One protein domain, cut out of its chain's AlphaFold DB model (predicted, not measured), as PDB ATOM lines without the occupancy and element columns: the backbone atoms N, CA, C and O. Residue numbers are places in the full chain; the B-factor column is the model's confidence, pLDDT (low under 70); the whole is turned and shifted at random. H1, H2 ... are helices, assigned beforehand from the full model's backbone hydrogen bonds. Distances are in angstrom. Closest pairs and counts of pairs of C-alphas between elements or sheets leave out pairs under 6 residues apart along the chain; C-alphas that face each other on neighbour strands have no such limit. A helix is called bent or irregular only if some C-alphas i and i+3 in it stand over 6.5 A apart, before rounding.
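Overview. This is residues 4 to 202 of the 202 residues of an uncharacterized protein of Bacteriovoracaceae bacterium (UniProt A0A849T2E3). Two groups of helices are joined by one long helix, H6, bent into an L: its first arm packs with H2 and the short H5, its second arm meets H3, and H3 leads on to H7 and H4, with H1 at the edge of this second group. Long loops fill in around the helices, and one narrow loop around Lys 104 reaches far outward. The 199 printed residues hold seven named helices, H1 to H7 in chain order, and no named strand; the class is all helix, with 101 residues in the helices. The whole is compact, with a radius of gyration of the C-alphas of 16.9 A and spans of 45 by 44 by 41 A.

Along the chain. H6, residues 155 to 180, was assigned as one helix by its hydrogen bonds, but is bent, with C-alphas 164 and 167 8.0 A apart. Arm H6a, residues 155 to 164, begins at C-alpha 155 (-6.873, -31.502, 16.441) and is 14.5 A long; arm H6b, residues 167 to 180, is 20.0 A. H2 is residues 21 to 35, 20.8 A, and H5 residues 134 to 138. H3, residues 59 to 73, is 18.5 A. H2 and H3 are irregular: C-alphas 22 and 25 are 7.8 A apart, C-alphas 68 and 71 7.5 A. H4, residues 76 to 93, is 25.7 A, and H7, residues 189 to 201, is 17.6 A and ends at C-alpha 201 (3.444, -60.466, 33.662). H1, residues 4 to 12, begins at C-alpha 4 (0.712, -63.251, 23.977).

Arrangement. H6 is the hub, touching four helices; its arms are about perpendicular, at 82 degrees. H6a touches residues 22 to 26 of H2 at a shallow tilt of 29 degrees, opposite ways, closest at the C-alphas of Leu 26 and Leu 157, 6.5 A. H5 touches H2, closest at the C-alphas of Leu 26 and Leu 137, 5.8 A. H6b touches residues 59 to 60 of H3, closest at the C-alphas of Leu 60 and Asn 173, 5.4 A. H3 and H7 touch at a steep tilt of 62 degrees, closest at the C-alphas of Ala 62 and Val 193, 5.5 A. H7 touches H4, closest at the C-alphas of Leu 86 and Pro 190, 5.0 A. H1 and H6b only just touch, with 3 pairs of C-alphas within 8 A, closest at those of Leu 10 and Ile 176, 6.8 A. H2 and H7 are apart. Every O i to N i+4 pair is within hydrogen-bond range in H1, H4, H5, H6b and H7; it is 9 of 11 in H2, 9 of 11 in H3 and 5 of 6 in H6a.

Size, cuts and confidence. The C-alphas of Lys 35 and Lys 104, the two farthest apart, are 48.9 A apart. The printed part has no cut. The links H2 to H3, H4 to H5 and H5 to H6 are long. Mean pLDDT of the printed part is 88.1; residues 13 to 15, 43, 102 to 108 and 120 to 123 are under 70.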
ATOM      1  N   GLN A   4       0.874 -63.490  25.417       74.88
ATOM      2  CA  GLN A   4       0.712 -63.251  23.977       74.88
ATOM      3  C   GLN A   4      -0.621 -63.742  23.436       74.88
ATOM      4  O   GLN A   4      -1.241 -63.041  22.648       74.88
ATOM      5  N   ILE A   5      -1.074 -64.918  23.865       80.44
ATOM      6  CA  ILE A   5      -2.347 -65.481  23.414       80.44
ATOM      7  C   ILE A   5      -3.498 -64.629  23.943       80.44
ATOM      8  O   ILE A   5      -4.409 -64.322  23.187       80.44
ATOM      9  N   ILE A   6      -3.446 -64.187  25.204       80.62
ATOM     10  CA  ILE A   6      -4.513 -63.354  25.777       80.62
ATOM     11  C   ILE A   6      -4.557 -61.983  25.094       80.62
ATOM     12  O   ILE A   6      -5.624 -61.566  24.660       80.62
ATOM     13  N   ILE A   7      -3.413 -61.304  24.947       80.00
ATOM     14  CA  ILE A   7      -3.338 -59.995  24.275       80.00
ATOM     15  C   ILE A   7      -3.827 -60.111  22.829       80.00
ATOM     16  O   ILE A   7      -4.641 -59.303  22.387       80.00
ATOM     17  N   LYS A   8      -3.373 -61.141  22.107       76.75
ATOM     18  CA  LYS A   8      -3.801 -61.407  20.735       76.75
ATOM     19  C   LYS A   8      -5.308 -61.650  20.663       76.75
ATOM     20  O   LYS A   8      -5.977 -60.992  19.880       76.75
ATOM     21  N   ASN A   9      -5.854 -62.501  21.528       83.06
ATOM     22  CA  ASN A   9      -7.288 -62.781  21.572       83.06
ATOM     23  C   ASN A   9      -8.106 -61.529  21.913       83.06
ATOM     24  O   ASN A   9      -9.127 -61.279  21.283       83.06
ATOM     25  N   LEU A  10      -7.660 -60.717  22.872       81.06
ATOM     26  CA  LEU A  10      -8.306 -59.450  23.222       81.06
ATOM     27  C   LEU A  10      -8.389 -58.505  22.021       81.06
ATOM     28  O   LEU A  10      -9.424 -57.884  21.799       81.06
ATOM     29  N   ILE A  11      -7.318 -58.432  21.234       70.94
ATOM     30  CA  ILE A  11      -7.222 -57.558  20.063       70.94
ATOM     31  C   ILE A  11      -8.009 -58.115  18.863       70.94
ATOM     32  O   ILE A  11      -8.665 -57.349  18.165       70.94
ATOM     33  N   GLU A  12      -7.969 -59.426  18.623       71.88
ATOM     34  CA  GLU A  12      -8.564 -60.082  17.443       71.88
ATOM     35  C   GLU A  12     -10.055 -60.429  17.597       71.88
ATOM     36  O   GLU A  12     -10.702 -60.838  16.640       71.88
ATOM     37  N   SER A  13     -10.619 -60.285  18.796       67.44
ATOM     38  CA  SER A  13     -11.983 -60.732  19.119       67.44
ATOM     39  C   SER A  13     -13.086 -59.690  18.882       67.44
ATOM     40  O   SER A  13     -14.216 -59.874  19.338       67.44
ATOM     41  N   VAL A  14     -12.758 -58.594  18.207       61.88
ATOM     42  CA  VAL A  14     -13.670 -57.585  17.642       61.88
ATOM     43  C   VAL A  14     -13.216 -57.401  16.196       61.88
ATOM     44  O   VAL A  14     -12.005 -57.451  16.002       61.88
ATOM     45  N   ASP A  15     -14.125 -57.215  15.224       63.19
ATOM     46  CA  ASP A  15     -13.827 -57.045  13.783       63.19
ATOM     47  C   ASP A  15     -12.532 -56.253  13.553       63.19
ATOM     48  O   ASP A  15     -12.513 -55.022  13.594       63.19
ATOM     49  N   TYR A  16     -11.421 -56.980  13.420       75.69
ATOM     50  CA  TYR A  16     -10.121 -56.435  13.792       75.69
ATOM     51  C   TYR A  16      -9.670 -55.393  12.777       75.69
ATOM     52  O   TYR A  16      -9.298 -55.715  11.648       75.69
ATOM     53  N   ILE A  17      -9.646 -54.135  13.210       80.44
ATOM     54  CA  ILE A  17      -9.005 -53.055  12.470       80.44
ATOM     55  C   ILE A  17      -7.574 -52.919  12.977       80.44
ATOM     56  O   ILE A  17      -7.327 -52.632  14.153       80.44
ATOM     57  N   ALA A  18      -6.619 -53.084  12.062       83.31
ATOM     58  CA  ALA A  18      -5.206 -53.044  12.393       83.31
ATOM     59  C   ALA A  18      -4.804 -51.736  13.096       83.31
ATOM     60  O   ALA A  18      -5.188 -50.630  12.711       83.31
ATOM     61  N   THR A  19      -3.933 -51.867  14.099       86.38
ATOM     62  CA  THR A  19      -3.273 -50.765  14.821       86.38
ATOM     63  C   THR A  19      -2.695 -49.687  13.899       86.38
ATOM     64  O   THR A  19      -2.729 -48.507  14.256       86.38
ATOM     65  N   SER A  20      -2.144 -50.084  12.743       84.81
ATOM     66  CA  SER A  20      -1.634 -49.159  11.725       84.81
ATOM     67  C   SER A  20      -2.762 -48.348  11.108       84.81
ATOM     68  O   SER A  20      -2.720 -47.130  11.221       84.81
ATOM     69  N   SER A  21      -3.816 -49.002  10.613       91.38
ATOM     70  CA  SER A  21      -4.963 -48.354   9.966       91.38
ATOM     71  C   SER A  21      -5.550 -47.232  10.820       91.38
ATOM     72  O   SER A  21      -5.701 -46.104  10.362       91.38
ATOM     73  N   ARG A  22      -5.722 -47.474  12.125       94.00
ATOM     74  CA  ARG A  22      -6.265 -46.475  13.070       94.00
ATOM     75  C   ARG A  22      -5.340 -45.290  13.359       94.00
ATOM     76  O   ARG A  22      -5.734 -44.344  14.045       94.00
ATOM     77  N   ARG A  23      -4.084 -45.364  12.920       95.69
ATOM     78  CA  ARG A  23      -3.046 -44.337  13.073       95.69
ATOM     79  C   ARG A  23      -2.591 -43.764  11.737       95.69
ATOM     80  O   ARG A  23      -1.813 -42.816  11.767       95.69
ATOM     81  N   ASP A  24      -3.041 -44.295  10.603       95.88
ATOM     82  CA  ASP A  24      -2.435 -44.021   9.298       95.88
ATOM     83  C   ASP A  24      -2.456 -42.533   8.952       95.88
ATOM     84  O   ASP A  24      -1.418 -41.990   8.573       95.88
ATOM     85  N   VAL A  25      -3.573 -41.835   9.181       96.50
ATOM     86  CA  VAL A  25      -3.659 -40.381   8.953       96.50
ATOM     87  C   VAL A  25      -2.661 -39.593   9.819       96.50
ATOM     88  O   VAL A  25      -1.971 -38.695   9.332       96.50
ATOM     89  N   LEU A  26      -2.492 -39.983  11.087       97.12
ATOM     90  CA  LEU A  26      -1.575 -39.332  12.029       97.12
ATOM     91  C   LEU A  26      -0.108 -39.636  11.693       97.12
ATOM     92  O   LEU A  26       0.746 -38.751  11.720       97.12
ATOM     93  N   ILE A  27       0.190 -40.893  11.358       95.75
ATOM     94  CA  ILE A  27       1.523 -41.348  10.957       95.75
ATOM     95  C   ILE A  27       1.931 -40.697   9.642       95.75
ATOM     96  O   ILE A  27       3.089 -40.300   9.505       95.75
ATOM     97  N   SER A  28       1.007 -40.570   8.692       96.38
ATOM     98  CA  SER A  28       1.268 -39.946   7.397       96.38
ATOM     99  C   SER A  28       1.605 -38.470   7.567       96.38
ATOM    100  O   SER A  28       2.634 -38.036   7.052       96.38
ATOM    101  N   SER A  29       0.829 -37.730   8.370       95.56
ATOM    102  CA  SER A  29       1.148 -36.335   8.713       95.56
ATOM    103  C   SER A  29       2.514 -36.214   9.397       95.56
ATOM    104  O   SER A  29       3.381 -35.479   8.926       95.56
ATOM    105  N   MET A  30       2.770 -37.008  10.445       93.31
ATOM    106  CA  MET A  30       4.057 -36.984  11.151       93.31
ATOM    107  C   MET A  30       5.239 -37.305  10.219       93.31
ATOM    108  O   MET A  30       6.310 -36.715  10.344       93.31
ATOM    109  N   SER A  31       5.054 -38.231   9.275       94.19
ATOM    110  CA  SER A  31       6.086 -38.607   8.302       94.19
ATOM    111  C   SER A  31       6.292 -37.533   7.231       94.19
ATOM    112  O   SER A  31       7.411 -37.351   6.763       94.19
ATOM    113  N   ALA A  32       5.239 -36.814   6.837       95.19
ATOM    114  CA  ALA A  32       5.349 -35.676   5.931       95.19
ATOM    115  C   ALA A  32       6.137 -34.529   6.581       95.19
ATOM    116  O   ALA A  32       7.072 -34.020   5.972       95.19
ATOM    117  N   LEU A  33       5.832 -34.202   7.841       92.50
ATOM    118  CA  LEU A  33       6.582 -33.211   8.619       92.50
ATOM    119  C   LEU A  33       8.060 -33.594   8.742       92.50
ATOM    120  O   LEU A  33       8.934 -32.771   8.481       92.50
ATOM    121  N   GLU A  34       8.347 -34.861   9.047       91.25
ATOM    122  CA  GLU A  34       9.718 -35.362   9.133       91.25
ATOM    123  C   GLU A  34      10.488 -35.214   7.815       91.25
ATOM    124  O   GLU A  34      11.644 -34.799   7.839       91.25
ATOM    125  N   LYS A  35       9.854 -35.484   6.666       93.69
ATOM    126  CA  LYS A  35      10.466 -35.259   5.342       93.69
ATOM    127  C   LYS A  35      10.784 -33.785   5.082       93.69
ATOM    128  O   LYS A  35      11.703 -33.492   4.324       93.69
ATOM    129  N   SER A  36      10.053 -32.873   5.713       91.94
ATOM    130  CA  SER A  36      10.315 -31.429   5.693       91.94
ATOM    131  C   SER A  36      11.291 -30.973   6.791       91.94
ATOM    132  O   SER A  36      11.421 -29.775   7.026       91.94
ATOM    133  N   GLY A  37      11.952 -31.903   7.493       89.62
ATOM    134  CA  GLY A  37      12.864 -31.620   8.609       89.62
ATOM    135  C   GLY A  37      12.163 -31.233   9.919       89.62
ATOM    136  O   GLY A  37      12.801 -30.958  10.932       89.62
ATOM    137  N   ILE A  38      10.830 -31.236   9.951       89.44
ATOM    138  CA  ILE A  38      10.035 -30.875  11.125       89.44
ATOM    139  C   ILE A  38       9.773 -32.146  11.936       89.44
ATOM    140  O   ILE A  38       8.811 -32.879  11.707       89.44
ATOM    141  N   HIS A  39      10.651 -32.448  12.890       87.31
ATOM    142  CA  HIS A  39      10.543 -33.672  13.682       87.31
ATOM    143  C   HIS A  39      11.091 -33.539  15.102       87.31
ATOM    144  O   HIS A  39      11.945 -32.708  15.408       87.31
ATOM    145  N   CYS A  40      10.681 -34.460  15.972       81.19
ATOM    146  CA  CYS A  40      11.135 -34.503  17.361       81.19
ATOM    147  C   CYS A  40      12.465 -35.248  17.572       81.19
ATOM    148  O   CYS A  40      12.840 -35.433  18.726       81.19
ATOM    149  N   ALA A  41      13.151 -35.720  16.518       79.00
ATOM    150  CA  ALA A  41      14.380 -36.505  16.675       79.00
ATOM    151  C   ALA A  41      15.458 -35.698  17.412       79.00
ATOM    152  O   ALA A  41      15.869 -36.108  18.486       79.00
ATOM    153  N   ASN A  42      15.780 -34.495  16.935       72.62
ATOM    154  CA  ASN A  42      16.774 -33.607  17.556       72.62
ATOM    155  C   ASN A  42      16.176 -32.645  18.601       72.62
ATOM    156  O   ASN A  42      16.793 -31.646  18.955       72.62
ATOM    157  N   CYS A  43      14.953 -32.902  19.071       69.62
ATOM    158  CA  CYS A  43      14.284 -32.013  20.015       69.62
ATOM    159  C   CYS A  43      14.840 -32.230  21.436       69.62
ATOM    160  O   CYS A  43      14.949 -33.378  21.858       69.62
ATOM    161  N   PRO A  44      15.082 -31.166  22.231       74.12
ATOM    162  CA  PRO A  44      15.461 -31.270  23.646       74.12
ATOM    163  C   PRO A  44      14.376 -31.937  24.507       74.12
ATOM    164  O   PRO A  44      14.605 -32.255  25.670       74.12
ATOM    165  N   GLY A  45      13.181 -32.151  23.946       74.00
ATOM    166  CA  GLY A  45      12.136 -32.961  24.550       74.00
ATOM    167  C   GLY A  45      11.240 -32.225  25.534       74.00
ATOM    168  O   GLY A  45      10.502 -32.892  26.250       74.00
ATOM    169  N   THR A  46      11.225 -30.888  25.548       81.44
ATOM    170  CA  THR A  46      10.397 -30.053  26.448       81.44
ATOM    171  C   THR A  46       8.935 -30.513  26.520       81.44
ATOM    172  O   THR A  46       8.325 -30.543  27.583       81.44
ATOM    173  N   CYS A  47       8.366 -30.941  25.390       81.38
ATOM    174  CA  CYS A  47       6.982 -31.406  25.321       81.38
ATOM    175  C   CYS A  47       6.749 -32.792  25.937       81.38
ATOM    176  O   CYS A  47       5.614 -33.127  26.257       81.38
ATOM    177  N   CYS A  48       7.799 -33.603  26.059       84.94
ATOM    178  CA  CYS A  48       7.777 -34.951  26.624       84.94
ATOM    179  C   CYS A  48       8.213 -34.980  28.094       84.94
ATOM    180  O   CYS A  48       8.033 -36.013  28.743       84.94
ATOM    181  N   THR A  49       8.788 -33.891  28.610       86.06
ATOM    182  CA  THR A  49       9.245 -33.768  29.996       86.06
ATOM    183  C   THR A  49       8.141 -33.246  30.914       86.06
ATOM    184  O   THR A  49       7.059 -32.831  30.485       86.06
ATOM    185  N   SER A  50       8.443 -33.239  32.208       81.31
ATOM    186  CA  SER A  50       7.593 -32.733  33.282       81.31
ATOM    187  C   SER A  50       7.163 -31.277  33.177       81.31
ATOM    188  O   SER A  50       6.340 -30.843  33.977       81.31
ATOM    189  N   THR A  51       7.698 -30.509  32.233       81.19
ATOM    190  CA  THR A  51       7.292 -29.117  32.038       81.19
ATOM    191  C   THR A  51       5.993 -29.000  31.250       81.19
ATOM    192  O   THR A  51       5.262 -28.037  31.456       81.19
ATOM    193  N   SER A  52       5.691 -29.966  30.375       82.62
ATOM    194  CA  SER A  52       4.600 -29.816  29.397       82.62
ATOM    195  C   SER A  52       3.781 -31.084  29.172       82.62
ATOM    196  O   SER A  52       2.631 -31.017  28.737       82.62
ATOM    197  N   ASN A  53       4.347 -32.261  29.432       86.38
ATOM    198  CA  ASN A  53       3.657 -33.499  29.125       86.38
ATOM    199  C   ASN A  53       2.654 -33.836  30.217       86.38
ATOM    200  O   ASN A  53       3.025 -34.048  31.366       86.38
ATOM    201  N   SER A  54       1.390 -33.952  29.840       89.44
ATOM    202  CA  SER A  54       0.331 -34.447  30.712       89.44
ATOM    203  C   SER A  54      -0.387 -35.661  30.121       89.44
ATOM    204  O   SER A  54      -1.385 -36.094  30.687       89.44
ATOM    205  N   MET A  55       0.071 -36.218  28.991       91.19
ATOM    206  CA  MET A  55      -0.676 -37.123  28.105       91.19
ATOM    207  C   MET A  55      -1.433 -38.245  28.839       91.19
ATOM    208  O   MET A  55      -0.916 -38.889  29.746       91.19
ATOM    209  N   MET A  56      -2.682 -38.468  28.431       94.38
ATOM    210  CA  MET A  56      -3.536 -39.535  28.947       94.38
ATOM    211  C   MET A  56      -3.948 -40.428  27.789       94.38
ATOM    212  O   MET A  56      -4.182 -39.934  26.686       94.38
ATOM    213  N   ILE A  57      -4.037 -41.722  28.057       97.25
ATOM    214  CA  ILE A  57      -4.249 -42.759  27.057       97.25
ATOM    215  C   ILE A  57      -5.394 -43.667  27.473       97.25
ATOM    216  O   ILE A  57      -5.668 -43.824  28.663       97.25
ATOM    217  N   THR A  58      -6.061 -44.242  26.484       97.81
ATOM    218  CA  THR A  58      -7.125 -45.235  26.664       97.81
ATOM    219  C   THR A  58      -6.561 -46.631  26.976       97.81
ATOM    220  O   THR A  58      -5.374 -46.879  26.730       97.81
ATOM    221  N   PRO A  59      -7.378 -47.567  27.498       97.56
ATOM    222  CA  PRO A  59      -6.979 -48.963  27.691       97.56
ATOM    223  C   PRO A  59      -6.423 -49.607  26.419       97.56
ATOM    224  O   PRO A  59      -5.398 -50.282  26.460       97.56
ATOM    225  N   LEU A  60      -7.037 -49.330  25.270       95.94
ATOM    226  CA  LEU A  60      -6.578 -49.797  23.968       95.94
ATOM    227  C   LEU A  60      -5.177 -49.278  23.629       95.94
ATOM    228  O   LEU A  60      -4.302 -50.061  23.274       95.94
ATOM    229  N   GLU A  61      -4.927 -47.979  23.790       97.19
ATOM    230  CA  GLU A  61      -3.591 -47.414  23.563       97.19
ATOM    231  C   GLU A  61      -2.546 -48.003  24.523       97.19
ATOM    232  O   GLU A  61      -1.418 -48.270  24.109       97.19
ATOM    233  N   ALA A  62      -2.907 -48.243  25.788       97.00
ATOM    234  CA  ALA A  62      -2.014 -48.864  26.766       97.00
ATOM    235  C   ALA A  62      -1.677 -50.319  26.400       97.00
ATOM    236  O   ALA A  62      -0.511 -50.717  26.475       97.00
ATOM    237  N   LEU A  63      -2.667 -51.088  25.936       94.25
ATOM    238  CA  LEU A  63      -2.478 -52.455  25.452       94.25
ATOM    239  C   LEU A  63      -1.587 -52.493  24.202       94.25
ATOM    240  O   LEU A  63      -0.707 -53.342  24.093       94.25
ATOM    241  N   GLU A  64      -1.751 -51.548  23.276       94.06
ATOM    242  CA  GLU A  64      -0.916 -51.449  22.072       94.06
ATOM    243  C   GLU A  64       0.531 -51.046  22.381       94.06
ATOM    244  O   GLU A  64       1.466 -51.547  21.745       94.06
ATOM    245  N   ILE A  65       0.739 -50.181  23.380       95.00
ATOM    246  CA  ILE A  65       2.074 -49.906  23.919       95.00
ATOM    247  C   ILE A  65       2.673 -51.196  24.472       95.00
ATOM    248  O   ILE A  65       3.777 -51.560  24.059       95.00
ATOM    249  N   LEU A  66       1.948 -51.904  25.345       93.50
ATOM    250  CA  LEU A  66       2.410 -53.160  25.937       93.50
ATOM    251  C   LEU A  66       2.787 -54.175  24.854       93.50
ATOM    252  O   LEU A  66       3.893 -54.709  24.896       93.50
ATOM    253  N   ASN A  67       1.924 -54.363  23.849       91.06
ATOM    254  CA  ASN A  67       2.153 -55.259  22.716       91.06
ATOM    255  C   ASN A  67       3.473 -54.939  21.989       91.06
ATOM    256  O   ASN A  67       4.253 -55.831  21.661       91.06
ATOM    257  N   SER A  68       3.789 -53.653  21.805       90.75
ATOM    258  CA  SER A  68       5.058 -53.241  21.186       90.75
ATOM    259  C   SER A  68       6.293 -53.452  22.068       90.75
ATOM    260  O   SER A  68       7.407 -53.546  21.556       90.75
ATOM    261  N   LEU A  69       6.109 -53.531  23.387       91.25
ATOM    262  CA  LEU A  69       7.179 -53.736  24.364       91.25
ATOM    263  C   LEU A  69       7.400 -55.215  24.696       91.25
ATOM    264  O   LEU A  69       8.408 -55.540  25.320       91.25
ATOM    265  N   MET A  70       6.511 -56.112  24.259       88.12
ATOM    266  CA  MET A  70       6.553 -57.534  24.608       88.12
ATOM    267  C   MET A  70       7.915 -58.198  24.411       88.12
ATOM    268  O   MET A  70       8.330 -58.897  25.335       88.12
ATOM    269  N   PRO A  71       8.658 -57.981  23.304       87.44
ATOM    270  CA  PRO A  71       9.975 -58.597  23.153       87.44
ATOM    271  C   PRO A  71      10.936 -58.232  24.292       87.44
ATOM    272  O   PRO A  71      11.693 -59.080  24.750       87.44
ATOM    273  N   LYS A  72      10.862 -56.992  24.798       86.75
ATOM    274  CA  LYS A  72      11.663 -56.528  25.939       86.75
ATOM    275  C   LYS A  72      11.151 -57.088  27.264       86.75
ATOM    276  O   LYS A  72      11.947 -57.421  28.126       86.75
ATOM    277  N   LEU A  73       9.834 -57.229  27.419       89.62
ATOM    278  CA  LEU A  73       9.217 -57.756  28.644       89.62
ATOM    279  C   LEU A  73       9.527 -59.239  28.898       89.62
ATOM    280  O   LEU A  73       9.412 -59.696  30.033       89.62
ATOM    281  N   LEU A  74       9.924 -59.985  27.863       88.19
ATOM    282  CA  LEU A  74      10.390 -61.369  27.996       88.19
ATOM    283  C   LEU A  74      11.802 -61.472  28.593       88.19
ATOM    284  O   LEU A  74      12.179 -62.543  29.062       88.19
ATOM    285  N   ILE A  75      12.568 -60.379  28.598       93.75
ATOM    286  CA  ILE A  75      13.903 -60.308  29.193       93.75
ATOM    287  C   ILE A  75      13.743 -59.740  30.613       93.75
ATOM    288  O   ILE A  75      13.351 -58.578  30.749       93.75
ATOM    289  N   PRO A  76      14.025 -60.512  31.684       93.19
ATOM    290  CA  PRO A  76      13.766 -60.078  33.060       93.19
ATOM    291  C   PRO A  76      14.400 -58.729  33.419       93.19
ATOM    292  O   PRO A  76      13.741 -57.878  34.008       93.19
ATOM    293  N   GLU A  77      15.644 -58.503  33.004       96.00
ATOM    294  CA  GLU A  77      16.396 -57.272  33.276       96.00
ATOM    295  C   GLU A  77      15.760 -56.041  32.611       96.00
ATOM    296  O   GLU A  77      15.585 -54.999  33.246       96.00
ATOM    297  N   GLU A  78      15.348 -56.163  31.346       94.25
ATOM    298  CA  GLU A  78      14.671 -55.088  30.610       94.25
ATOM    299  C   GLU A  78      13.267 -54.822  31.166       94.25
ATOM    300  O   GLU A  78      12.845 -53.665  31.264       94.25
ATOM    301  N   LYS A  79      12.554 -55.876  31.585       94.19
ATOM    302  CA  LYS A  79      11.265 -55.754  32.272       94.19
ATOM    303  C   LYS A  79      11.408 -54.970  33.576       94.19
ATOM    304  O   LYS A  79      10.683 -53.996  33.772       94.19
ATOM    305  N   GLU A  80      12.350 -55.346  34.439       95.50
ATOM    306  CA  GLU A  80      12.585 -54.656  35.714       95.50
ATOM    307  C   GLU A  80      13.024 -53.205  35.508       95.50
ATOM    308  O   GLU A  80      12.523 -52.297  36.174       95.50
ATOM    309  N   LYS A  81      13.888 -52.946  34.520       94.81
ATOM    310  CA  LYS A  81      14.295 -51.586  34.146       94.81
ATOM    311  C   LYS A  81      13.101 -50.726  33.729       94.81
ATOM    312  O   LYS A  81      12.986 -49.583  34.176       94.81
ATOM    313  N   LEU A  82      12.199 -51.264  32.908       94.88
ATOM    314  CA  LEU A  82      10.981 -50.566  32.500       94.88
ATOM    315  C   LEU A  82      10.041 -50.322  33.689       94.88
ATOM    316  O   LEU A  82       9.582 -49.197  33.872       94.88
ATOM    317  N   ILE A  83       9.778 -51.339  34.516       96.50
ATOM    318  CA  ILE A  83       8.932 -51.207  35.713       96.50
ATOM    319  C   ILE A  83       9.498 -50.142  36.656       96.50
ATOM    320  O   ILE A  83       8.747 -49.301  37.153       96.50
ATOM    321  N   SER A  84      10.815 -50.138  36.870       96.38
ATOM    322  CA  SER A  84      11.505 -49.130  37.675       96.38
ATOM    323  C   SER A  84      11.318 -47.725  37.097       96.38
ATOM    324  O   SER A  84      10.901 -46.820  37.815       96.38
ATOM    325  N   ALA A  85      11.505 -47.537  35.785       94.88
ATOM    326  CA  ALA A  85      11.273 -46.249  35.128       94.88
ATOM    327  C   ALA A  85       9.817 -45.757  35.273       94.88
ATOM    328  O   ALA A  85       9.588 -44.582  35.565       94.88
ATOM    329  N   LEU A  86       8.835 -46.654  35.128       96.69
ATOM    330  CA  LEU A  86       7.412 -46.345  35.308       96.69
ATOM    331  C   LEU A  86       7.106 -45.931  36.754       96.69
ATOM    332  O   LEU A  86       6.507 -44.879  36.979       96.69
ATOM    333  N   LYS A  87       7.558 -46.717  37.741       97.12
ATOM    334  CA  LYS A  87       7.377 -46.427  39.173       97.12
ATOM    335  C   LYS A  87       8.069 -45.130  39.586       97.12
ATOM    336  O   LYS A  87       7.487 -44.351  40.338       97.12
ATOM    337  N   ASN A  88       9.262 -44.864  39.058       95.81
ATOM    338  CA  ASN A  88       9.985 -43.620  39.304       95.81
ATOM    339  C   ASN A  88       9.211 -42.415  38.768       95.81
ATOM    340  O   ASN A  88       9.030 -41.453  39.507       95.81
ATOM    341  N   ALA A  89       8.675 -42.481  37.543       94.75
ATOM    342  CA  ALA A  89       7.830 -41.414  37.006       94.75
ATOM    343  C   ALA A  89       6.573 -41.191  37.869       94.75
ATOM    344  O   ALA A  89       6.241 -40.054  38.201       94.75
ATOM    345  N   ILE A  90       5.897 -42.264  38.292       95.69
ATOM    346  CA  ILE A  90       4.713 -42.164  39.158       95.69
ATOM    347  C   ILE A  90       5.069 -41.500  40.487       95.69
ATOM    348  O   ILE A  90       4.411 -40.535  40.865       95.69
ATOM    349  N   SER A  91       6.117 -41.973  41.163       95.94
ATOM    350  CA  SER A  91       6.547 -41.469  42.470       95.94
ATOM    351  C   SER A  91       7.030 -40.017  42.395       95.94
ATOM    352  O   SER A  91       6.530 -39.155  43.118       95.94
ATOM    353  N   GLN A  92       7.934 -39.713  41.459       94.62
ATOM    354  CA  GLN A  92       8.527 -38.384  41.292       94.62
ATOM    355  C   GLN A  92       7.465 -37.313  41.023       94.62
ATOM    356  O   GLN A  92       7.520 -36.226  41.598       94.62
ATOM    357  N   PHE A  93       6.487 -37.618  40.169       92.81
ATOM    358  CA  PHE A  93       5.433 -36.672  39.804       92.81
ATOM    359  C   PHE A  93       4.161 -36.839  40.644       92.81
ATOM    360  O   PHE A  93       3.233 -36.046  40.498       92.81
ATOM    361  N   ARG A  94       4.134 -37.810  41.567       92.62
ATOM    362  CA  ARG A  94       2.985 -38.242  42.387       92.62
ATOM    363  C   ARG A  94       1.712 -38.455  41.570       92.62
ATOM    364  O   ARG A  94       0.656 -37.908  41.891       92.62
ATOM    365  N   LEU A  95       1.833 -39.188  40.468       92.50
ATOM    366  CA  LEU A  95       0.732 -39.432  39.526       92.50
ATOM    367  C   LEU A  95      -0.391 -40.282  40.128       92.50
ATOM    368  O   LEU A  95      -1.525 -40.201  39.674       92.50
ATOM    369  N   ASP A  96      -0.085 -41.021  41.190       91.81
ATOM    370  CA  ASP A  96      -1.002 -41.822  41.997       91.81
ATOM    371  C   ASP A  96      -1.783 -41.005  43.044       91.81
ATOM    372  O   ASP A  96      -2.551 -41.567  43.822       91.81
ATOM    373  N   LYS A  97      -1.562 -39.685  43.120       89.06
ATOM    374  CA  LYS A  97      -2.205 -38.805  44.102       89.06
ATOM    375  C   LYS A  97      -3.144 -37.819  43.426       89.06
ATOM    376  O   LYS A  97      -2.696 -36.893  42.737       89.06
ATOM    377  N   GLU A  98      -4.429 -37.947  43.732       80.44
ATOM    378  CA  GLU A  98      -5.432 -36.943  43.390       80.44
ATOM    379  C   GLU A  98      -5.195 -35.651  44.184       80.44
ATOM    380  O   GLU A  98      -4.961 -35.673  45.394       80.44
ATOM    381  N   ILE A  99      -5.232 -34.509  43.494       76.00
ATOM    382  CA  ILE A  99      -5.214 -33.188  44.126       76.00
ATOM    383  C   ILE A  99      -6.592 -32.568  43.944       76.00
ATOM    384  O   ILE A  99      -6.991 -32.225  42.828       76.00
ATOM    385  N   TYR A 100      -7.280 -32.371  45.063       73.94
ATOM    386  CA  TYR A 100      -8.533 -31.637  45.125       73.94
ATOM    387  C   TYR A 100      -8.239 -30.146  45.292       73.94
ATOM    388  O   TYR A 100      -7.564 -29.740  46.234       73.94
ATOM    389  N   THR A 101      -8.749 -29.312  44.384       73.00
ATOM    390  CA  THR A 101      -8.537 -27.851  44.425       73.00
ATOM    391  C   THR A 101      -9.597 -27.108  45.253       73.00
ATOM    392  O   THR A 101      -9.636 -25.880  45.251       73.00
ATOM    393  N   GLY A 102     -10.466 -27.832  45.972       64.81
ATOM    394  CA  GLY A 102     -11.388 -27.276  46.973       64.81
ATOM    395  C   GLY A 102     -12.566 -26.454  46.430       64.81
ATOM    396  O   GLY A 102     -13.363 -25.944  47.214       64.81
ATOM    397  N   LYS A 103     -12.724 -26.310  45.108       68.44
ATOM    398  CA  LYS A 103     -13.892 -25.642  44.504       68.44
ATOM    399  C   LYS A 103     -15.060 -26.622  44.370       68.44
ATOM    400  O   LYS A 103     -14.853 -27.779  44.035       68.44
ATOM    401  N   LYS A 104     -16.297 -26.142  44.557       53.16
ATOM    402  CA  LYS A 104     -17.554 -26.931  44.557       53.16
ATOM    403  C   LYS A 104     -17.809 -27.785  43.291       53.16
ATOM    404  O   LYS A 104     -18.679 -28.638  43.331       53.16
ATOM    405  N   ASN A 105     -17.022 -27.580  42.226       54.88
ATOM    406  CA  ASN A 105     -16.983 -28.345  40.971       54.88
ATOM    407  C   ASN A 105     -15.524 -28.660  40.547       54.88
ATOM    408  O   ASN A 105     -15.179 -28.558  39.369       54.88
ATOM    409  N   SER A 106     -14.612 -28.898  41.497       52.84
ATOM    410  CA  SER A 106     -13.176 -28.969  41.213       52.84
ATOM    411  C   SER A 106     -12.831 -30.165  40.334       52.84
ATOM    412  O   SER A 106     -12.874 -31.306  40.789       52.84
ATOM    413  N   GLN A 107     -12.416 -29.880  39.102       57.06
ATOM    414  CA  GLN A 107     -11.679 -30.822  38.271       57.06
ATOM    415  C   GLN A 107     -10.413 -31.261  39.022       57.06
ATOM    416  O   GLN A 107      -9.732 -30.437  39.644       57.06
ATOM    417  N   THR A 108     -10.104 -32.554  38.969       65.75
ATOM    418  CA  THR A 108      -8.818 -33.085  39.419       65.75
ATOM    419  C   THR A 108      -7.707 -32.408  38.618       65.75
ATOM    420  O   THR A 108      -7.733 -32.380  37.385       65.75
ATOM    421  N   LEU A 109      -6.737 -31.799  39.309       75.50
ATOM    422  CA  LEU A 109      -5.631 -31.130  38.629       75.50
ATOM    423  C   LEU A 109      -4.766 -32.178  37.920       75.50
ATOM    424  O   LEU A 109      -4.140 -33.021  38.567       75.50
ATOM    425  N   ARG A 110      -4.704 -32.100  36.589       80.69
ATOM    426  CA  ARG A 110      -3.844 -32.964  35.781       80.69
ATOM    427  C   ARG A 110      -2.379 -32.596  36.011       80.69
ATOM    428  O   ARG A 110      -1.993 -31.437  35.882       80.69
ATOM    429  N   ARG A 111      -1.564 -33.592  36.349       86.88
ATOM    430  CA  ARG A 111      -0.133 -33.410  36.614       86.88
ATOM    431  C   ARG A 111       0.678 -33.529  35.331       86.88
ATOM    432  O   ARG A 111       0.351 -34.330  34.455       86.88
ATOM    433  N   HIS A 112       1.761 -32.763  35.265       91.06
ATOM    434  CA  HIS A 112       2.783 -32.951  34.248       91.06
ATOM    435  C   HIS A 112       3.828 -33.972  34.713       91.06
ATOM    436  O   HIS A 112       4.098 -34.086  35.910       91.06
ATOM    437  N   TYR A 113       4.414 -34.720  33.782       91.31
ATOM    438  CA  TYR A 113       5.419 -35.743  34.075       91.31
ATOM    439  C   TYR A 113       6.375 -35.959  32.908       91.31
ATOM    440  O   TYR A 113       6.014 -35.760  31.758       91.31
ATOM    441  N   THR A 114       7.590 -36.427  33.175       91.56
ATOM    442  CA  THR A 114       8.469 -36.877  32.090       91.56
ATOM    443  C   THR A 114       8.023 -38.245  31.593       91.56
ATOM    444  O   THR A 114       7.908 -39.185  32.378       91.56
ATOM    445  N   CYS A 115       7.768 -38.367  30.287       92.44
ATOM    446  CA  CYS A 115       7.342 -39.622  29.675       92.44
ATOM    447  C   CYS A 115       8.368 -40.729  29.963       92.44
ATOM    448  O   CYS A 115       9.543 -40.532  29.650       92.44
ATOM    449  N   PRO A 116       7.953 -41.913  30.448       91.00
ATOM    450  CA  PRO A 116       8.876 -43.026  30.701       91.00
ATOM    451  C   PRO A 116       9.537 -43.568  29.421       91.00
ATOM    452  O   PRO A 116      10.513 -44.303  29.493       91.00
ATOM    453  N   PHE A 117       9.017 -43.202  28.243       91.94
ATOM    454  CA  PHE A 117       9.559 -43.582  26.935       91.94
ATOM    455  C   PHE A 117      10.336 -42.456  26.246       91.94
ATOM    456  O   PHE A 117      10.602 -42.539  25.047       91.94
ATOM    457  N   PHE A 118      10.625 -41.360  26.942       86.88
ATOM    458  CA  PHE A 118      11.519 -40.329  26.429       86.88
ATOM    459  C   PHE A 118      12.970 -40.801  26.597       86.88
ATOM    460  O   PHE A 118      13.352 -41.171  27.703       86.88
ATOM    461  N   ASN A 119      13.784 -40.791  25.534       82.94
ATOM    462  CA  ASN A 119      15.164 -41.305  25.621       82.94
ATOM    463  C   ASN A 119      16.178 -40.262  26.138       82.94
ATOM    464  O   ASN A 119      17.377 -40.488  26.031       82.94
ATOM    465  N   ASN A 120      15.704 -39.149  26.717       69.19
ATOM    466  CA  ASN A 120      16.511 -38.134  27.404       69.19
ATOM    467  C   ASN A 120      17.673 -37.558  26.567       69.19
ATOM    468  O   ASN A 120      18.840 -37.796  26.868       69.19
ATOM    469  N   GLY A 121      17.360 -36.788  25.518       66.81
ATOM    470  CA  GLY A 121      18.357 -36.112  24.677       66.81
ATOM    471  C   GLY A 121      17.905 -35.969  23.222       66.81
ATOM    472  O   GLY A 121      16.709 -35.917  22.953       66.81
ATOM    473  N   SER A 122      18.857 -35.973  22.280       59.72
ATOM    474  CA  SER A 122      18.642 -35.916  20.816       59.72
ATOM    475  C   SER A 122      18.068 -37.203  20.204       59.72
ATOM    476  O   SER A 122      18.170 -37.442  19.002       59.72
ATOM    477  N   LEU A 123      17.506 -38.080  21.030       61.44
ATOM    478  CA  LEU A 123      16.861 -39.311  20.605       61.44
ATOM    479  C   LEU A 123      15.423 -39.230  21.104       61.44
ATOM    480  O   LEU A 123      15.177 -39.356  22.295       61.44
ATOM    481  N   GLY A 124      14.478 -38.986  20.195       75.06
ATOM    482  CA  GLY A 124      13.085 -38.656  20.514       75.06
ATOM    483  C   GLY A 124      12.370 -39.608  21.492       75.06
ATOM    484  O   GLY A 124      12.466 -39.489  22.710       75.06
ATOM    485  N   CYS A 125      11.533 -40.510  20.983       86.81
ATOM    486  CA  CYS A 125      10.704 -41.389  21.816       86.81
ATOM    487  C   CYS A 125      11.031 -42.850  21.518       86.81
ATOM    488  O   CYS A 125      11.110 -43.223  20.350       86.81
ATOM    489  N   GLY A 126      11.158 -43.675  22.557       87.62
ATOM    490  CA  GLY A 126      11.400 -45.113  22.453       87.62
ATOM    491  C   GLY A 126      10.210 -45.932  21.936       87.62
ATOM    492  O   GLY A 126      10.371 -47.122  21.679       87.62
ATOM    493  N   LEU A 127       9.029 -45.323  21.765       90.50
ATOM    494  CA  LEU A 127       7.876 -45.969  21.133       90.50
ATOM    495  C   LEU A 127       7.874 -45.754  19.619       90.50
ATOM    496  O   LEU A 127       8.029 -44.631  19.128       90.50
ATOM    497  N   SER A 128       7.598 -46.831  18.884       90.44
ATOM    498  CA  SER A 128       7.365 -46.770  17.442       90.44
ATOM    499  C   SER A 128       6.112 -45.950  17.119       90.44
ATOM    500  O   SER A 128       5.158 -45.927  17.897       90.44
ATOM    501  N   ARG A 129       6.048 -45.338  15.931       91.94
ATOM    502  CA  ARG A 129       4.841 -44.624  15.470       91.94
ATOM    503  C   ARG A 129       3.571 -45.479  15.539       91.94
ATOM    504  O   ARG A 129       2.516 -44.961  15.875       91.94
ATOM    505  N   LYS A 130       3.689 -46.786  15.296       91.88
ATOM    506  CA  LYS A 130       2.565 -47.731  15.335       91.88
ATOM    507  C   LYS A 130       2.005 -47.948  16.742       91.88
ATOM    508  O   LYS A 130       0.843 -48.293  16.862       91.88
ATOM    509  N   SER A 131       2.796 -47.738  17.792       92.38
ATOM    510  CA  SER A 131       2.360 -47.936  19.181       92.38
ATOM    511  C   SER A 131       2.266 -46.650  19.994       92.38
ATOM    512  O   SER A 131       1.784 -46.667  21.123       92.38
ATOM    513  N   LYS A 132       2.676 -45.510  19.429       93.25
ATOM    514  CA  LYS A 132       2.497 -44.210  20.077       93.25
ATOM    515  C   LYS A 132       1.006 -43.916  20.316       93.25
ATOM    516  O   LYS A 132       0.176 -44.248  19.460       93.25
ATOM    517  N   PRO A 133       0.673 -43.252  21.438       95.44
ATOM    518  CA  PRO A 133      -0.656 -42.695  21.654       95.44
ATOM    519  C   PRO A 133      -1.054 -41.728  20.546       95.44
ATOM    520  O   PRO A 133      -0.200 -41.038  19.979       95.44
ATOM    521  N   TYR A 134      -2.348 -41.609  20.285       97.00
ATOM    522  CA  TYR A 134      -2.868 -40.752  19.218       97.00
ATOM    523  C   TYR A 134      -2.557 -39.289  19.482       97.00
ATOM    524  O   TYR A 134      -2.053 -38.595  18.602       97.00
ATOM    525  N   GLY A 135      -2.734 -38.859  20.734       94.94
ATOM    526  CA  GLY A 135      -2.354 -37.519  21.165       94.94
ATOM    527  C   GLY A 135      -0.871 -37.228  20.917       94.94
ATOM    528  O   GLY A 135      -0.541 -36.143  20.460       94.94
ATOM    529  N   CYS A 136       0.018 -38.204  21.127       93.12
ATOM    530  CA  CYS A 136       1.448 -38.045  20.849       93.12
ATOM    531  C   CYS A 136       1.766 -37.980  19.349       93.12
ATOM    532  O   CYS A 136       2.718 -37.312  18.969       93.12
ATOM    533  N   LEU A 137       1.016 -38.694  18.503       94.19
ATOM    534  CA  LEU A 137       1.209 -38.664  17.048       94.19
ATOM    535  C   LEU A 137       0.695 -37.368  16.419       94.19
ATOM    536  O   LEU A 137       1.280 -36.896  15.452       94.19
ATOM    537  N   ALA A 138      -0.372 -36.790  16.970       94.88
ATOM    538  CA  ALA A 138      -0.917 -35.512  16.519       94.88
ATOM    539  C   ALA A 138      -0.131 -34.301  17.046       94.88
ATOM    540  O   ALA A 138      -0.292 -33.197  16.532       94.88
ATOM    541  N   PHE A 139       0.686 -34.479  18.087       92.12
ATOM    542  CA  PHE A 139       1.420 -33.400  18.740       92.12
ATOM    543  C   PHE A 139       2.824 -33.254  18.147       92.12
ATOM    544  O   PHE A 139       3.755 -33.960  18.536       92.12
ATOM    545  N   ASN A 140       2.968 -32.329  17.200       89.56
ATOM    546  CA  ASN A 140       4.203 -32.120  16.442       89.56
ATOM    547  C   ASN A 140       4.628 -30.642  16.469       89.56
ATOM    548  O   ASN A 140       3.768 -29.772  16.654       89.56
ATOM    549  N   PRO A 141       5.928 -30.344  16.285       88.81
ATOM    550  CA  PRO A 141       6.407 -28.978  16.081       88.81
ATOM    551  C   PRO A 141       5.819 -28.374  14.801       88.81
ATOM    552  O   PRO A 141       5.515 -29.097  13.853       88.81
ATOM    553  N   LYS A 142       5.667 -27.045  14.771       88.69
ATOM    554  CA  LYS A 142       5.204 -26.319  13.573       88.69
ATOM    555  C   LYS A 142       6.345 -25.866  12.665       88.69
ATOM    556  O   LYS A 142       6.101 -25.530  11.512       88.69
ATOM    557  N   ILE A 143       7.568 -25.832  13.191       87.56
ATOM    558  CA  ILE A 143       8.759 -25.312  12.515       87.56
ATOM    559  C   ILE A 143       9.971 -26.222  12.747       87.56
ATOM    560  O   ILE A 143       9.969 -27.065  13.649       87.56
ATOM    561  N   HIS A 144      11.012 -26.034  11.936       82.88
ATOM    562  CA  HIS A 144      12.315 -26.672  12.125       82.88
ATOM    563  C   HIS A 144      12.974 -26.177  13.426       82.88
ATOM    564  O   HIS A 144      12.769 -25.028  13.814       82.88
ATOM    565  N   ASP A 145      13.738 -27.038  14.105       77.75
ATOM    566  CA  ASP A 145      14.474 -26.718  15.347       77.75
ATOM    567  C   ASP A 145      13.649 -25.988  16.423       77.75
ATOM    568  O   ASP A 145      14.143 -25.152  17.183       77.75
ATOM    569  N   ASP A 146      12.366 -26.341  16.525       75.56
ATOM    570  CA  ASP A 146      11.399 -25.683  17.405       75.56
ATOM    571  C   ASP A 146      11.791 -25.704  18.894       75.56
ATOM    572  O   ASP A 146      11.340 -24.882  19.691       75.56
ATOM    573  N   ASN A 147      12.625 -26.668  19.295       76.75
ATOM    574  CA  ASN A 147      13.014 -26.893  20.685       76.75
ATOM    575  C   ASN A 147      11.818 -27.066  21.653       76.75
ATOM    576  O   ASN A 147      11.936 -26.852  22.862       76.75
ATOM    577  N   GLY A 148      10.661 -27.477  21.124       76.81
ATOM    578  CA  GLY A 148       9.429 -27.689  21.880       76.81
ATOM    579  C   GLY A 148       8.644 -26.416  22.216       76.81
ATOM    580  O   GLY A 148       7.851 -26.450  23.155       76.81
ATOM    581  N   LYS A 149       8.872 -25.302  21.510       81.56
ATOM    582  CA  LYS A 149       8.223 -24.004  21.764       81.56
ATOM    583  C   LYS A 149       6.864 -23.844  21.082       81.56
ATOM    584  O   LYS A 149       5.978 -23.218  21.655       81.56
ATOM    585  N   THR A 150       6.697 -24.367  19.872       86.38
ATOM    586  CA  THR A 150       5.483 -24.210  19.052       86.38
ATOM    587  C   THR A 150       4.743 -25.519  18.812       86.38
ATOM    588  O   THR A 150       3.733 -25.526  18.104       86.38
ATOM    589  N   CYS A 151       5.206 -26.623  19.406       87.00
ATOM    590  CA  CYS A 151       4.506 -27.897  19.339       87.00
ATOM    591  C   CYS A 151       3.043 -27.764  19.773       87.00
ATOM    592  O   CYS A 151       2.722 -27.213  20.827       87.00
ATOM    593  N   SER A 152       2.151 -28.324  18.966       89.25
ATOM    594  CA  SER A 152       0.720 -28.314  19.241       89.25
ATOM    595  C   SER A 152       0.056 -29.559  18.684       89.25
ATOM    596  O   SER A 152       0.561 -30.174  17.744       89.25
ATOM    597  N   SER A 153      -1.100 -29.906  19.242       91.38
ATOM    598  CA  SER A 153      -1.916 -30.989  18.707       91.38
ATOM    599  C   SER A 153      -2.604 -30.546  17.417       91.38
ATOM    600  O   SER A 153      -3.245 -29.499  17.387       91.38
ATOM    601  N   GLN A 154      -2.482 -31.351  16.368       93.62
ATOM    602  CA  GLN A 154      -3.260 -31.228  15.137       93.62
ATOM    603  C   GLN A 154      -4.652 -31.829  15.372       93.62
ATOM    604  O   GLN A 154      -4.896 -32.996  15.060       93.62
ATOM    605  N   THR A 155      -5.541 -31.052  15.996       94.94
ATOM    606  CA  THR A 155      -6.873 -31.502  16.441       94.94
ATOM    607  C   THR A 155      -7.736 -32.008  15.293       94.94
ATOM    608  O   THR A 155      -8.353 -33.056  15.430       94.94
ATOM    609  N   GLU A 156      -7.681 -31.355  14.134       96.31
ATOM    610  CA  GLU A 156      -8.420 -31.766  12.933       96.31
ATOM    611  C   GLU A 156      -8.065 -33.196  12.486       96.31
ATOM    612  O   GLU A 156      -8.933 -33.967  12.077       96.31
ATOM    613  N   LEU A 157      -6.796 -33.604  12.620       96.12
ATOM    614  CA  LEU A 157      -6.381 -34.972  12.288       96.12
ATOM    615  C   LEU A 157      -6.874 -35.992  13.316       96.12
ATOM    616  O   LEU A 157      -7.201 -37.124  12.953       96.12
ATOM    617  N   LEU A 158      -6.921 -35.608  14.597       96.38
ATOM    618  CA  LEU A 158      -7.507 -36.444  15.644       96.38
ATOM    619  C   LEU A 158      -9.006 -36.635  15.411       96.38
ATOM    620  O   LEU A 158      -9.486 -37.757  15.534       96.38
ATOM    621  N   GLU A 159      -9.716 -35.574  15.034       96.69
ATOM    622  CA  GLU A 159     -11.146 -35.603  14.718       96.69
ATOM    623  C   GLU A 159     -11.434 -36.447  13.475       96.69
ATOM    624  O   GLU A 159     -12.307 -37.310  13.520       96.69
ATOM    625  N   THR A 160     -10.648 -36.272  12.405       96.12
ATOM    626  CA  THR A 160     -10.752 -37.067  11.167       96.12
ATOM    627  C   THR A 160     -10.635 -38.552  11.471       96.12
ATOM    628  O   THR A 160     -11.497 -39.347  11.106       96.12
ATOM    629  N   ARG A 161      -9.589 -38.923  12.212       96.38
ATOM    630  CA  ARG A 161      -9.407 -40.288  12.686       96.38
ATOM    631  C   ARG A 161     -10.614 -40.734  13.508       96.38
ATOM    632  O   ARG A 161     -11.118 -41.840  13.321       96.38
ATOM    633  N   GLN A 162     -11.005 -39.936  14.501       95.81
ATOM    634  CA  GLN A 162     -12.028 -40.313  15.470       95.81
ATOM    635  C   GLN A 162     -13.361 -40.592  14.774       95.81
ATOM    636  O   GLN A 162     -13.993 -41.592  15.092       95.81
ATOM    637  N   ALA A 163     -13.747 -39.780  13.789       96.19
ATOM    638  CA  ALA A 163     -14.954 -39.998  12.999       96.19
ATOM    639  C   ALA A 163     -14.990 -41.387  12.331       96.19
ATOM    640  O   ALA A 163     -16.054 -41.994  12.242       96.19
ATOM    641  N   GLU A 164     -13.835 -41.910  11.915       95.81
ATOM    642  CA  GLU A 164     -13.722 -43.215  11.259       95.81
ATOM    643  C   GLU A 164     -13.725 -44.388  12.255       95.81
ATOM    644  O   GLU A 164     -14.391 -45.397  12.029       95.81
ATOM    645  N   PHE A 165     -13.011 -44.269  13.382       95.94
ATOM    646  CA  PHE A 165     -12.725 -45.421  14.252       95.94
ATOM    647  C   PHE A 165     -13.403 -45.398  15.627       95.94
ATOM    648  O   PHE A 165     -13.328 -46.397  16.344       95.94
ATOM    649  N   GLN A 166     -14.078 -44.316  16.027       95.06
ATOM    650  CA  GLN A 166     -14.574 -44.143  17.402       95.06
ATOM    651  C   GLN A 166     -15.463 -45.295  17.884       95.06
ATOM    652  O   GLN A 166     -15.303 -45.748  19.016       95.06
ATOM    653  N   ASN A 167     -16.382 -45.785  17.050       93.62
ATOM    654  CA  ASN A 167     -17.282 -46.872  17.444       93.62
ATOM    655  C   ASN A 167     -16.513 -48.162  17.747       93.62
ATOM    656  O   ASN A 167     -16.703 -48.753  18.810       93.62
ATOM    657  N   PHE A 168     -15.600 -48.550  16.853       92.75
ATOM    658  CA  PHE A 168     -14.724 -49.706  17.043       92.75
ATOM    659  C   PHE A 168     -13.860 -49.548  18.304       92.75
ATOM    660  O   PHE A 168     -13.790 -50.441  19.148       92.75
ATOM    661  N   GLU A 169     -13.241 -48.382  18.479       94.62
ATOM    662  CA  GLU A 169     -12.348 -48.114  19.606       94.62
ATOM    663  C   GLU A 169     -13.076 -48.104  20.941       94.62
ATOM    664  O   GLU A 169     -12.545 -48.615  21.925       94.62
ATOM    665  N   ASN A 170     -14.290 -47.559  20.996       95.31
ATOM    666  CA  ASN A 170     -15.109 -47.569  22.202       95.31
ATOM    667  C   ASN A 170     -15.500 -48.998  22.595       95.31
ATOM    668  O   ASN A 170     -15.386 -49.354  23.768       95.31
ATOM    669  N   GLN A 171     -15.911 -49.826  21.628       93.44
ATOM    670  CA  GLN A 171     -16.244 -51.231  21.878       93.44
ATOM    671  C   GLN A 171     -15.034 -52.009  22.401       93.44
ATOM    672  O   GLN A 171     -15.136 -52.715  23.406       93.44
ATOM    673  N   LEU A 172     -13.872 -51.837  21.768       92.81
ATOM    674  CA  LEU A 172     -12.658 -52.536  22.174       92.81
ATOM    675  C   LEU A 172     -12.129 -52.032  23.527       92.81
ATOM    676  O   LEU A 172     -11.740 -52.840  24.366       92.81
ATOM    677  N   ASN A 173     -12.183 -50.723  23.795       95.75
ATOM    678  CA  ASN A 173     -11.857 -50.172  25.112       95.75
ATOM    679  C   ASN A 173     -12.763 -50.743  26.205       95.75
ATOM    680  O   ASN A 173     -12.261 -51.160  27.248       95.75
ATOM    681  N   LEU A 174     -14.078 -50.799  25.971       95.06
ATOM    682  CA  LEU A 174     -15.022 -51.376  26.926       95.06
ATOM    683  C   LEU A 174     -14.696 -52.847  27.197       95.06
ATOM    684  O   LEU A 174     -14.616 -53.248  28.354       95.06
ATOM    685  N   LYS A 175     -14.433 -53.625  26.144       93.19
ATOM    686  CA  LYS A 175     -14.059 -55.034  26.262       93.19
ATOM    687  C   LYS A 175     -12.791 -55.233  27.089       93.19
ATOM    688  O   LYS A 175     -12.814 -55.986  28.058       93.19
ATOM    689  N   ILE A 176     -11.716 -54.517  26.749       94.50
ATOM    690  CA  ILE A 176     -10.444 -54.563  27.486       94.50
ATOM    691  C   ILE A 176     -10.682 -54.226  28.960       94.50
ATOM    692  O   ILE A 176     -10.180 -54.922  29.839       94.50
ATOM    693  N   LYS A 177     -11.489 -53.196  29.243       95.50
ATOM    694  CA  LYS A 177     -11.813 -52.823  30.621       95.50
ATOM    695  C   LYS A 177     -12.563 -53.910  31.366       95.50
ATOM    696  O   LYS A 177     -12.221 -54.188  32.510       95.50
ATOM    697  N   THR A 178     -13.567 -54.517  30.744       94.25
ATOM    698  CA  THR A 178     -14.354 -55.582  31.366       94.25
ATOM    699  C   THR A 178     -13.504 -56.820  31.636       94.25
ATOM    700  O   THR A 178     -13.545 -57.344  32.747       94.25
ATOM    701  N   GLU A 179     -12.705 -57.265  30.665       92.44
ATOM    702  CA  GLU A 179     -11.882 -58.472  30.807       92.44
ATOM    703  C   GLU A 179     -10.746 -58.291  31.819       92.44
ATOM    704  O   GLU A 179     -10.489 -59.186  32.626       92.44
ATOM    705  N   LEU A 180     -10.103 -57.121  31.827       93.12
ATOM    706  CA  LEU A 180      -8.995 -56.826  32.738       93.12
ATOM    707  C   LEU A 180      -9.448 -56.185  34.057       93.12
ATOM    708  O   LEU A 180      -8.631 -55.987  34.945       93.12
ATOM    709  N   LYS A 181     -10.742 -55.897  34.234       95.56
ATOM    710  CA  LYS A 181     -11.294 -55.182  35.403       95.56
ATOM    711  C   LYS A 181     -10.666 -53.794  35.624       95.56
ATOM    712  O   LYS A 181     -10.510 -53.353  36.761       95.56
ATOM    713  N   ILE A 182     -10.352 -53.094  34.535       96.31
ATOM    714  CA  ILE A 182      -9.808 -51.730  34.559       96.31
ATOM    715  C   ILE A 182     -10.925 -50.727  34.876       96.31
ATOM    716  O   ILE A 182     -11.987 -50.731  34.248       96.31
ATOM    717  N   ASN A 183     -10.668 -49.819  35.821       96.06
ATOM    718  CA  ASN A 183     -11.648 -48.857  36.337       96.06
ATOM    719  C   ASN A 183     -11.495 -47.422  35.793       96.06
ATOM    720  O   ASN A 183     -12.151 -46.508  36.291       96.06
ATOM    721  N   TRP A 184     -10.665 -47.208  34.769       95.69
ATOM    722  CA  TRP A 184     -10.426 -45.896  34.161       95.69
ATOM    723  C   TRP A 184     -10.747 -45.871  32.660       95.69
ATOM    724  O   TRP A 184     -10.570 -46.857  31.951       95.69
ATOM    725  N   GLU A 185     -11.213 -44.718  32.163       96.19
ATOM    726  CA  GLU A 185     -11.405 -44.477  30.717       96.19
ATOM    727  C   GLU A 185     -10.130 -43.974  30.046       96.19
ATOM    728  O   GLU A 185      -9.799 -44.334  28.917       96.19
ATOM    729  N   LYS A 186      -9.417 -43.099  30.754       95.88
ATOM    730  CA  LYS A 186      -8.117 -42.583  30.359       95.88
ATOM    731  C   LYS A 186      -7.231 -42.485  31.586       95.88
ATOM    732  O   LYS A 186      -7.692 -42.086  32.651       95.88
ATOM    733  N   GLN A 187      -5.954 -42.780  31.407       95.62
ATOM    734  CA  GLN A 187      -4.964 -42.735  32.473       95.62
ATOM    735  C   GLN A 187      -3.641 -42.187  31.935       95.62
ATOM    736  O   GLN A 187      -3.369 -42.254  30.736       95.62
ATOM    737  N   ASN A 188      -2.819 -41.595  32.801       95.19
ATOM    738  CA  ASN A 188      -1.470 -41.200  32.408       95.19
ATOM    739  C   ASN A 188      -0.667 -42.427  31.942       95.19
ATOM    740  O   ASN A 188      -0.842 -43.532  32.459       95.19
ATOM    741  N   ILE A 189       0.218 -42.224  30.962       96.38
ATOM    742  CA  ILE A 189       0.982 -43.315  30.336       96.38
ATOM    743  C   ILE A 189       1.657 -44.237  31.370       96.38
ATOM    744  O   ILE A 189       1.500 -45.451  31.236       96.38
ATOM    745  N   PRO A 190       2.401 -43.732  32.381       96.62
ATOM    746  CA  PRO A 190       3.139 -44.630  33.256       96.62
ATOM    747  C   PRO A 190       2.229 -45.497  34.133       96.62
ATOM    748  O   PRO A 190       2.507 -46.685  34.263       96.62
ATOM    749  N   MET A 191       1.132 -44.958  34.679       97.12
ATOM    750  CA  MET A 191       0.175 -45.763  35.449       97.12
ATOM    751  C   MET A 191      -0.543 -46.787  34.567       97.12
ATOM    752  O   MET A 191      -0.605 -47.956  34.932       97.12
ATOM    753  N   ALA A 192      -1.011 -46.370  33.386       97.56
ATOM    754  CA  ALA A 192      -1.731 -47.241  32.462       97.56
ATOM    755  C   ALA A 192      -0.881 -48.443  32.018       97.56
ATOM    756  O   ALA A 192      -1.339 -49.582  32.045       97.56
ATOM    757  N   VAL A 193       0.377 -48.205  31.631       96.94
ATOM    758  CA  VAL A 193       1.284 -49.279  31.198       96.94
ATOM    759  C   VAL A 193       1.687 -50.172  32.372       96.94
ATOM    760  O   VAL A 193       1.778 -51.385  32.198       96.94
ATOM    761  N   LEU A 194       1.916 -49.606  33.561       97.12
ATOM    762  CA  LEU A 194       2.274 -50.394  34.742       97.12
ATOM    763  C   LEU A 194       1.148 -51.356  35.150       97.12
ATOM    764  O   LEU A 194       1.424 -52.515  35.450       97.12
ATOM    765  N   GLU A 195      -0.104 -50.900  35.115       97.12
ATOM    766  CA  GLU A 195      -1.279 -51.741  35.378       97.12
ATOM    767  C   GLU A 195      -1.422 -52.848  34.328       97.12
ATOM    768  O   GLU A 195      -1.597 -54.012  34.677       97.12
ATOM    769  N   MET A 196      -1.226 -52.524  33.045       95.25
ATOM    770  CA  MET A 196      -1.205 -53.527  31.978       95.25
ATOM    771  C   MET A 196      -0.123 -54.592  32.209       95.25
ATOM    772  O   MET A 196      -0.397 -55.780  32.077       95.25
ATOM    773  N   ILE A 197       1.093 -54.211  32.615       94.81
ATOM    774  CA  ILE A 197       2.145 -55.183  32.959       94.81
ATOM    775  C   ILE A 197       1.682 -56.111  34.095       94.81
ATOM    776  O   ILE A 197       1.890 -57.319  33.994       94.81
ATOM    777  N   ALA A 198       1.020 -55.582  35.126       94.25
ATOM    778  CA  ALA A 198       0.513 -56.377  36.248       94.25
ATOM    779  C   ALA A 198      -0.601 -57.367  35.848       94.25
ATOM    780  O   ALA A 198      -0.741 -58.428  36.442       94.25
ATOM    781  N   HIS A 199      -1.382 -57.087  34.804       92.12
ATOM    782  CA  HIS A 199      -2.373 -58.055  34.320       92.12
ATOM    783  C   HIS A 199      -1.765 -59.245  33.570       92.12
ATOM    784  O   HIS A 199      -2.386 -60.305  33.499       92.12
ATOM    785  N   PHE A 200      -0.576 -59.077  32.989       89.38
ATOM    786  CA  PHE A 200      -0.025 -60.033  32.028       89.38
ATOM    787  C   PHE A 200       1.305 -60.670  32.448       89.38
ATOM    788  O   PHE A 200       1.680 -61.683  31.863       89.38
ATOM    789  N   TYR A 201       2.047 -60.092  33.393       83.62
ATOM    790  CA  TYR A 201       3.444 -60.466  33.662       83.62
ATOM    791  C   TYR A 201       3.817 -60.565  35.150       83.62
ATOM    792  O   TYR A 201       5.012 -60.670  35.463       83.62
ATOM    793  N   THR A 202       2.823 -60.552  36.039       71.31
ATOM    794  CA  THR A 202       2.925 -60.938  37.458       71.31
ATOM    795  C   THR A 202       2.058 -62.153  37.717       71.31
ATOM    796  O   THR A 202       2.543 -63.052  38.432       71.31
TER     797      THR A 202